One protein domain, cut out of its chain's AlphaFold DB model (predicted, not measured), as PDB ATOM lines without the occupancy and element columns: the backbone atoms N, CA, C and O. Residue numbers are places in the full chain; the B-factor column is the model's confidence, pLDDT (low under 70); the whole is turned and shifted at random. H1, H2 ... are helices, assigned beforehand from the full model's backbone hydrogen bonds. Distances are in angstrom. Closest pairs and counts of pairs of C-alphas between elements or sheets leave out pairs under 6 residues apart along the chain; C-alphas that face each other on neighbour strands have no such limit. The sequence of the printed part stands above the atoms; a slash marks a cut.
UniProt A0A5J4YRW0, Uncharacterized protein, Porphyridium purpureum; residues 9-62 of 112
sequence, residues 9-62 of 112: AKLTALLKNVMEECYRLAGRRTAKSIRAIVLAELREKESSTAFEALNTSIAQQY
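This is residues 9 to 62 of the 112 residues of an uncharacterized protein of Porphyridium purpureum (UniProt A0A5J4YRW0). Two long helices, H1 and H4, slant past each other in opposite directions and meet over a part of each, residues 14 to 18 of H1 and 47 to 51 of H4, in an elongated outline. Two small helices come between them along the chain: H2 packs on the last residues of H1, and H3 comes just before the chain folds back as H4. The printed part has 54 residues with four named helices, in the order H1, H2, H3, H4, and no named strand; the class is all helix. It is only just loose, close to compact, with a radius of gyration of the C-alphas of 12.3 A, and it spans 36 by 20 by 16 A.

Begin with H1, residues 13 to 26, and look at its residues 22 to 26, which alone touch H2, residues 31 to 34; the closest C-alphas, of Ala 26 and Ser 33, are 5.8 A apart. H3, residues 39 to 42, is apart from H2, and is close to but not clearly touching H1, where the closest C-alphas, of Val 18 and Leu 42, are 7.3 A apart. H4, residues 44 to 61, meets H3 only through their link. Residues 14 to 18 of H1 touch residues 47 to 51 of H4, with the closest C-alphas, of Leu 15 and Ser 47, 6.1 A apart. Their lines stand at a steep tilt of 43 degrees, opposite ways. H2 and H4 are apart. In H1 and H4 every O i to N i+4 pair is within hydrogen-bond range; H2 and H3 are too short for such a pair.

Find C-alpha 13 at (88.489, 8.347, -2.352); from there H1 runs 19.9 A to C-alpha 26. H2 and H3 have four residues each. H4 runs 25.7 A from C-alpha 44 at (90.787, 22.615, -6.554) to C-alpha 61 at (71.759, 5.481, -8.946).

The C-alphas farthest apart, of Gly 27 and Tyr 62, are 37.4 A apart. The printed part has no cut, and its three links are tight. Mean pLDDT of the printed part is 81.3; look for values under 70 at residues 40 to 43.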
ATOM      1  N   ALA A   9      83.211   3.864  -1.947       83.44
ATOM      2  CA  ALA A   9      84.559   4.059  -1.427       83.44
ATOM      3  C   ALA A   9      85.550   4.531  -2.502       83.44
ATOM      4  O   ALA A   9      86.385   5.378  -2.195       83.44
ATOM      5  N   LYS A  10      85.431   4.030  -3.740       83.44
ATOM      6  CA  LYS A  10      86.253   4.457  -4.880       83.44
ATOM      7  C   LYS A  10      85.860   5.863  -5.325       83.44
ATOM      8  O   LYS A  10      86.727   6.723  -5.434       83.44
ATOM      9  N   LEU A  11      84.558   6.116  -5.478       77.69
ATOM     10  CA  LEU A  11      84.023   7.416  -5.906       77.69
ATOM     11  C   LEU A  11      84.400   8.554  -4.946       77.69
ATOM     12  O   LEU A  11      84.693   9.665  -5.371       77.69
ATOM     13  N   THR A  12      84.439   8.272  -3.642       81.44
ATOM     14  CA  THR A  12      84.761   9.273  -2.611       81.44
ATOM     15  C   THR A  12      86.233   9.318  -2.210       81.44
ATOM     16  O   THR A  12      86.595  10.136  -1.365       81.44
ATOM     17  N   ALA A  13      87.095   8.467  -2.779       86.25
ATOM     18  CA  ALA A  13      88.489   8.347  -2.352       86.25
ATOM     19  C   ALA A  13      89.253   9.672  -2.480       86.25
ATOM     20  O   ALA A  13      89.942  10.075  -1.546       86.25
ATOM     21  N   LEU A  14      89.087  10.385  -3.600       82.94
ATOM     22  CA  LEU A  14      89.793  11.645  -3.822       82.94
ATOM     23  C   LEU A  14      89.350  12.732  -2.836       82.94
ATOM     24  O   LEU A  14      90.194  13.362  -2.205       82.94
ATOM     25  N   LEU A  15      88.038  12.892  -2.641       85.00
ATOM     26  CA  LEU A  15      87.482  13.843  -1.674       85.00
ATOM     27  C   LEU A  15      87.929  13.528  -0.242       85.00
ATOM     28  O   LEU A  15      88.261  14.433   0.522       85.00
ATOM     29  N   LYS A  16      87.991  12.239   0.118       87.75
ATOM     30  CA  LYS A  16      88.542  11.817   1.410       87.75
ATOM     31  C   LYS A  16      90.006  12.206   1.539       87.75
ATOM     32  O   LYS A  16      90.363  12.772   2.559       87.75
ATOM     33  N   ASN A  17      90.830  11.967   0.524       87.00
ATOM     34  CA  ASN A  17      92.250  12.322   0.570       87.00
ATOM     35  C   ASN A  17      92.462  13.832   0.748       87.00
ATOM     36  O   ASN A  17      93.313  14.239   1.532       87.00
ATOM     37  N   VAL A  18      91.656  14.662   0.080       85.50
ATOM     38  CA  VAL A  18      91.684  16.125   0.248       85.50
ATOM     39  C   VAL A  18      91.299  16.518   1.676       85.50
ATOM     40  O   VAL A  18      91.962  17.345   2.299       85.50
ATOM     41  N   MET A  19      90.267  15.883   2.237       87.19
ATOM     42  CA  MET A  19      89.866  16.101   3.629       87.19
ATOM     43  C   MET A  19      90.962  15.666   4.622       87.19
ATOM     44  O   MET A  19      91.222  16.372   5.596       87.19
ATOM     45  N   GLU A  20      91.621  14.530   4.381       89.88
ATOM     46  CA  GLU A  20      92.747  14.047   5.190       89.88
ATOM     47  C   GLU A  20      93.926  15.023   5.171       89.88
ATOM     48  O   GLU A  20      94.522  15.301   6.212       89.88
ATOM     49  N   GLU A  21      94.215  15.608   4.012       86.75
ATOM     50  CA  GLU A  21      95.249  16.627   3.870       86.75
ATOM     51  C   GLU A  21      94.894  17.913   4.628       86.75
ATOM     52  O   GLU A  21      95.724  18.461   5.356       86.75
ATOM     53  N   CYS A  22      93.631  18.342   4.566       87.19
ATOM     54  CA  CYS A  22      93.150  19.458   5.379       87.19
ATOM     55  C   CYS A  22      93.335  19.174   6.879       87.19
ATOM     56  O   CYS A  22      93.787  20.040   7.629       87.19
ATOM     57  N   TYR A  23      93.046  17.950   7.336       90.50
ATOM     58  CA  TYR A  23      93.286  17.569   8.731       90.50
ATOM     59  C   TYR A  23      94.766  17.574   9.107       90.50
ATOM     60  O   TYR A  23      95.102  17.983  10.221       90.50
ATOM     61  N   ARG A  24      95.642  17.143   8.195       88.00
ATOM     62  CA  ARG A  24      97.095  17.180   8.391       88.00
ATOM     63  C   ARG A  24      97.581  18.616   8.582       88.00
ATOM     64  O   ARG A  24      98.321  18.876   9.526       88.00
ATOM     65  N   LEU A  25      97.121  19.543   7.744       86.94
ATOM     66  CA  LEU A  25      97.475  20.965   7.822       86.94
ATOM     67  C   LEU A  25      96.928  21.639   9.083       86.94
ATOM     68  O   LEU A  25      97.626  22.420   9.721       86.94
ATOM     69  N   ALA A  26      95.704  21.298   9.483       87.50
ATOM     70  CA  ALA A  26      95.094  21.826  10.701       87.50
ATOM     71  C   ALA A  26      95.696  21.247  11.998       87.50
ATOM     72  O   ALA A  26      95.392  21.737  13.089       87.50
ATOM     73  N   GLY A  27      96.460  20.149  11.917       89.94
ATOM     74  CA  GLY A  27      97.011  19.421  13.068       89.94
ATOM     75  C   GLY A  27      95.959  18.764  13.977       89.94
ATOM     76  O   GLY A  27      96.298  18.198  15.017       89.94
ATOM     77  N   ARG A  28      94.671  18.846  13.620       88.88
ATOM     78  CA  ARG A  28      93.534  18.290  14.368       88.88
ATOM     79  C   ARG A  28      92.469  17.778  13.409       88.88
ATOM     80  O   ARG A  28      92.156  18.414  12.405       88.88
ATOM     81  N   ARG A  29      91.854  16.653  13.777       90.94
ATOM     82  CA  ARG A  29      90.834  15.956  12.982       90.94
ATOM     83  C   ARG A  29      89.414  16.380  13.360       90.94
ATOM     84  O   ARG A  29      88.644  15.575  13.873       90.94
ATOM     85  N   THR A  30      89.074  17.656  13.178       89.31
ATOM     86  CA  THR A  30      87.722  18.165  13.477       89.31
ATOM     87  C   THR A  30      87.215  19.078  12.367       89.31
ATOM     88  O   THR A  30      87.989  19.847  11.807       89.31
ATOM     89  N   ALA A  31      85.910  19.069  12.083       85.12
ATOM     90  CA  ALA A  31      85.325  19.973  11.084       85.12
ATOM     91  C   ALA A  31      85.628  21.453  11.398       85.12
ATOM     92  O   ALA A  31      85.932  22.244  10.508       85.12
ATOM     93  N   LYS A  32      85.630  21.812  12.690       87.88
ATOM     94  CA  LYS A  32      85.967  23.163  13.155       87.88
ATOM     95  C   LYS A  32      87.406  23.568  12.810       87.88
ATOM     96  O   LYS A  32      87.628  24.733  12.505       87.88
ATOM     97  N   SER A  33      88.367  22.640  12.857       85.88
ATOM     98  CA  SER A  33      89.785  22.950  12.625       85.88
ATOM     99  C   SER A  33      90.140  23.115  11.150       85.88
ATOM    100  O   SER A  33      91.077  23.841  10.846       85.88
ATOM    101  N   ILE A  34      89.383  22.500  10.240       85.75
ATOM    102  CA  ILE A  34      89.621  22.612   8.792       85.75
ATOM    103  C   ILE A  34      88.797  23.713   8.114       85.75
ATOM    104  O   ILE A  34      89.043  24.024   6.958       85.75
ATOM    105  N   ARG A  35      87.843  24.340   8.821       84.81
ATOM    106  CA  ARG A  35      86.916  25.337   8.250       84.81
ATOM    107  C   ARG A  35      87.607  26.572   7.657       84.81
ATOM    108  O   ARG A  35      87.047  27.204   6.774       84.81
ATOM    109  N   ALA A  36      88.784  26.930   8.166       80.62
ATOM    110  CA  ALA A  36      89.551  28.088   7.701       80.62
ATOM    111  C   ALA A  36      90.481  27.770   6.515       80.62
ATOM    112  O   ALA A  36      91.114  28.679   5.988       80.62
ATOM    113  N   ILE A  37      90.596  26.499   6.114       80.56
ATOM    114  CA  ILE A  37      91.479  26.083   5.023       80.56
ATOM    115  C   ILE A  37      90.781  26.356   3.693       80.56
ATOM    116  O   ILE A  37      89.693  25.841   3.431       80.56
ATOM    117  N   VAL A  38      91.422  27.153   2.842       76.88
ATOM    118  CA  VAL A  38      90.931  27.457   1.497       76.88
ATOM    119  C   VAL A  38      91.322  26.317   0.557       76.88
ATOM    120  O   VAL A  38      92.500  26.069   0.313       76.88
ATOM    121  N   LEU A  39      90.327  25.616   0.009       71.50
ATOM    122  CA  LEU A  39      90.544  24.446  -0.856       71.50
ATOM    123  C   LEU A  39      91.240  24.773  -2.188       71.50
ATOM    124  O   LEU A  39      91.841  23.880  -2.784       71.50
ATOM    125  N   ALA A  40      91.193  26.036  -2.632       64.19
ATOM    126  CA  ALA A  40      91.832  26.501  -3.867       64.19
ATOM    127  C   ALA A  40      93.339  26.167  -3.918       64.19
ATOM    128  O   ALA A  40      93.894  25.871  -4.973       64.19
ATOM    129  N   GLU A  41      93.994  26.127  -2.755       66.44
ATOM    130  CA  GLU A  41      95.438  25.905  -2.621       66.44
ATOM    131  C   GLU A  41      95.838  24.416  -2.636       66.44
ATOM    132  O   GLU A  41      97.021  24.092  -2.723       66.44
ATOM    133  N   LEU A  42      94.871  23.489  -2.571       66.12
ATOM    134  CA  LEU A  42      95.105  22.072  -2.250       66.12
ATOM    135  C   LEU A  42      94.675  21.081  -3.328       66.12
ATOM    136  O   LEU A  42      94.562  19.896  -3.017       66.12
ATOM    137  N   ARG A  43      94.527  21.533  -4.585       69.38
ATOM    138  CA  ARG A  43      94.054  20.768  -5.769       69.38
ATOM    139  C   ARG A  43      92.564  20.961  -6.061       69.38
ATOM    140  O   ARG A  43      91.798  20.001  -6.179       69.38
ATOM    141  N   GLU A  44      92.163  22.218  -6.228       71.56
ATOM    142  CA  GLU A  44      90.787  22.615  -6.554       71.56
ATOM    143  C   GLU A  44      90.227  21.851  -7.754       71.56
ATOM    144  O   GLU A  44      89.191  21.206  -7.653       71.56
ATOM    145  N   LYS A  45      90.962  21.839  -8.871       75.00
ATOM    146  CA  LYS A  45      90.494  21.239 -10.124       75.00
ATOM    147  C   LYS A  45      90.168  19.750  -9.983       75.00
ATOM    148  O   LYS A  45      89.116  19.307 -10.427       75.00
ATOM    149  N   GLU A  46      91.055  18.982  -9.357       74.12
ATOM    150  CA  GLU A  46      90.864  17.539  -9.181       74.12
ATOM    151  C   GLU A  46      89.738  17.248  -8.178       74.12
ATOM    152  O   GLU A  46      88.914  16.364  -8.410       74.12
ATOM    153  N   SER A  47      89.652  18.038  -7.103       75.19
ATOM    154  CA  SER A  47      88.587  17.936  -6.099       75.19
ATOM    155  C   SER A  47      87.211  18.239  -6.693       75.19
ATOM    156  O   SER A  47      86.270  17.484  -6.451       75.19
ATOM    157  N   SER A  48      87.106  19.285  -7.518       80.19
ATOM    158  CA  SER A  48      85.876  19.661  -8.221       80.19
ATOM    159  C   SER A  48      85.435  18.571  -9.194       80.19
ATOM    160  O   SER A  48      84.282  18.153  -9.151       80.19
ATOM    161  N   THR A  49      86.353  18.008  -9.989       80.94
ATOM    162  CA  THR A  49      86.022  16.886 -10.881       80.94
ATOM    163  C   THR A  49      85.543  15.653 -10.107       80.94
ATOM    164  O   THR A  49      84.571  15.019 -10.512       80.94
ATOM    165  N   ALA A  50      86.167  15.302  -8.976       78.69
ATOM    166  CA  ALA A  50      85.681  14.184  -8.162       78.69
ATOM    167  C   ALA A  50      84.333  14.470  -7.490       78.69
ATOM    168  O   ALA A  50      83.522  13.557  -7.345       78.69
ATOM    169  N   PHE A  51      84.080  15.719  -7.100       83.00
ATOM    170  CA  PHE A  51      82.784  16.137  -6.579       83.00
ATOM    171  C   PHE A  51      81.682  16.006  -7.638       83.00
ATOM    172  O   PHE A  51      80.647  15.396  -7.377       83.00
ATOM    173  N   GLU A  52      81.926  16.486  -8.856       84.69
ATOM    174  CA  GLU A  52      81.002  16.346  -9.986       84.69
ATOM    175  C   GLU A  52      80.762  14.876 -10.361       84.69
ATOM    176  O   GLU A  52      79.618  14.465 -10.580       84.69
ATOM    177  N   ALA A  53      81.816  14.055 -10.377       79.88
ATOM    178  CA  ALA A  53      81.712  12.621 -10.637       79.88
ATOM    179  C   ALA A  53      80.888  11.899  -9.560       79.88
ATOM    180  O   ALA A  53      80.080  11.022  -9.880       79.88
ATOM    181  N   LEU A  54      81.046  12.287  -8.290       81.50
ATOM    182  CA  LEU A  54      80.234  11.768  -7.194       81.50
ATOM    183  C   LEU A  54      78.765  12.172  -7.360       81.50
ATOM    184  O   LEU A  54      77.900  11.302  -7.281       81.50
ATOM    185  N   ASN A  55      78.480  13.447  -7.638       82.94
ATOM    186  CA  ASN A  55      77.114  13.923  -7.870       82.94
ATOM    187  C   ASN A  55      76.454  13.193  -9.043       82.94
ATOM    188  O   ASN A  55      75.322  12.732  -8.920       82.94
ATOM    189  N   THR A  56      77.183  13.010 -10.145       82.06
ATOM    190  CA  THR A  56      76.705  12.262 -11.316       82.06
ATOM    191  C   THR A  56      76.413  10.807 -10.958       82.06
ATOM    192  O   THR A  56      75.365  10.280 -11.319       82.06
ATOM    193  N   SER A  57      77.300  10.163 -10.196       77.50
ATOM    194  CA  SER A  57      77.115   8.770  -9.773       77.50
ATOM    195  C   SER A  57      75.915   8.609  -8.840       77.50
ATOM    196  O   SER A  57      75.164   7.645  -8.967       77.50
ATOM    197  N   ILE A  58      75.704   9.559  -7.922       75.94
ATOM    198  CA  ILE A  58      74.521   9.594  -7.055       75.94
ATOM    199  C   ILE A  58      73.262   9.763  -7.909       75.94
ATOM    200  O   ILE A  58      72.320   8.993  -7.751       75.94
ATOM    201  N   ALA A  59      73.259  10.715  -8.845       77.31
ATOM    202  CA  ALA A  59      72.120  10.968  -9.722       77.31
ATOM    203  C   ALA A  59      71.751   9.740 -10.573       77.31
ATOM    204  O   ALA A  59      70.575   9.415 -10.700       77.31
ATOM    205  N   GLN A  60      72.743   9.015 -11.099       75.88
ATOM    206  CA  GLN A  60      72.529   7.808 -11.910       75.88
ATOM    207  C   GLN A  60      71.995   6.610 -11.116       75.88
ATOM    208  O   GLN A  60      71.412   5.699 -11.699       75.88
ATOM    209  N   GLN A  61      72.208   6.580  -9.803       71.81
ATOM    210  CA  GLN A  61      71.759   5.481  -8.946       71.81
ATOM    211  C   GLN A  61      70.396   5.735  -8.303       71.81
ATOM    212  O   GLN A  61      69.788   4.805  -7.769       71.81
ATOM    213  N   TYR A  62      69.898   6.971  -8.353       72.06
ATOM    214  CA  TYR A  62      68.539   7.281  -7.935       72.06
ATOM    215  C   TYR A  62      67.548   6.889  -9.030       72.06
ATOM    216  O   TYR A  62      67.306   7.629  -9.980       72.06
TER     217      TYR A  62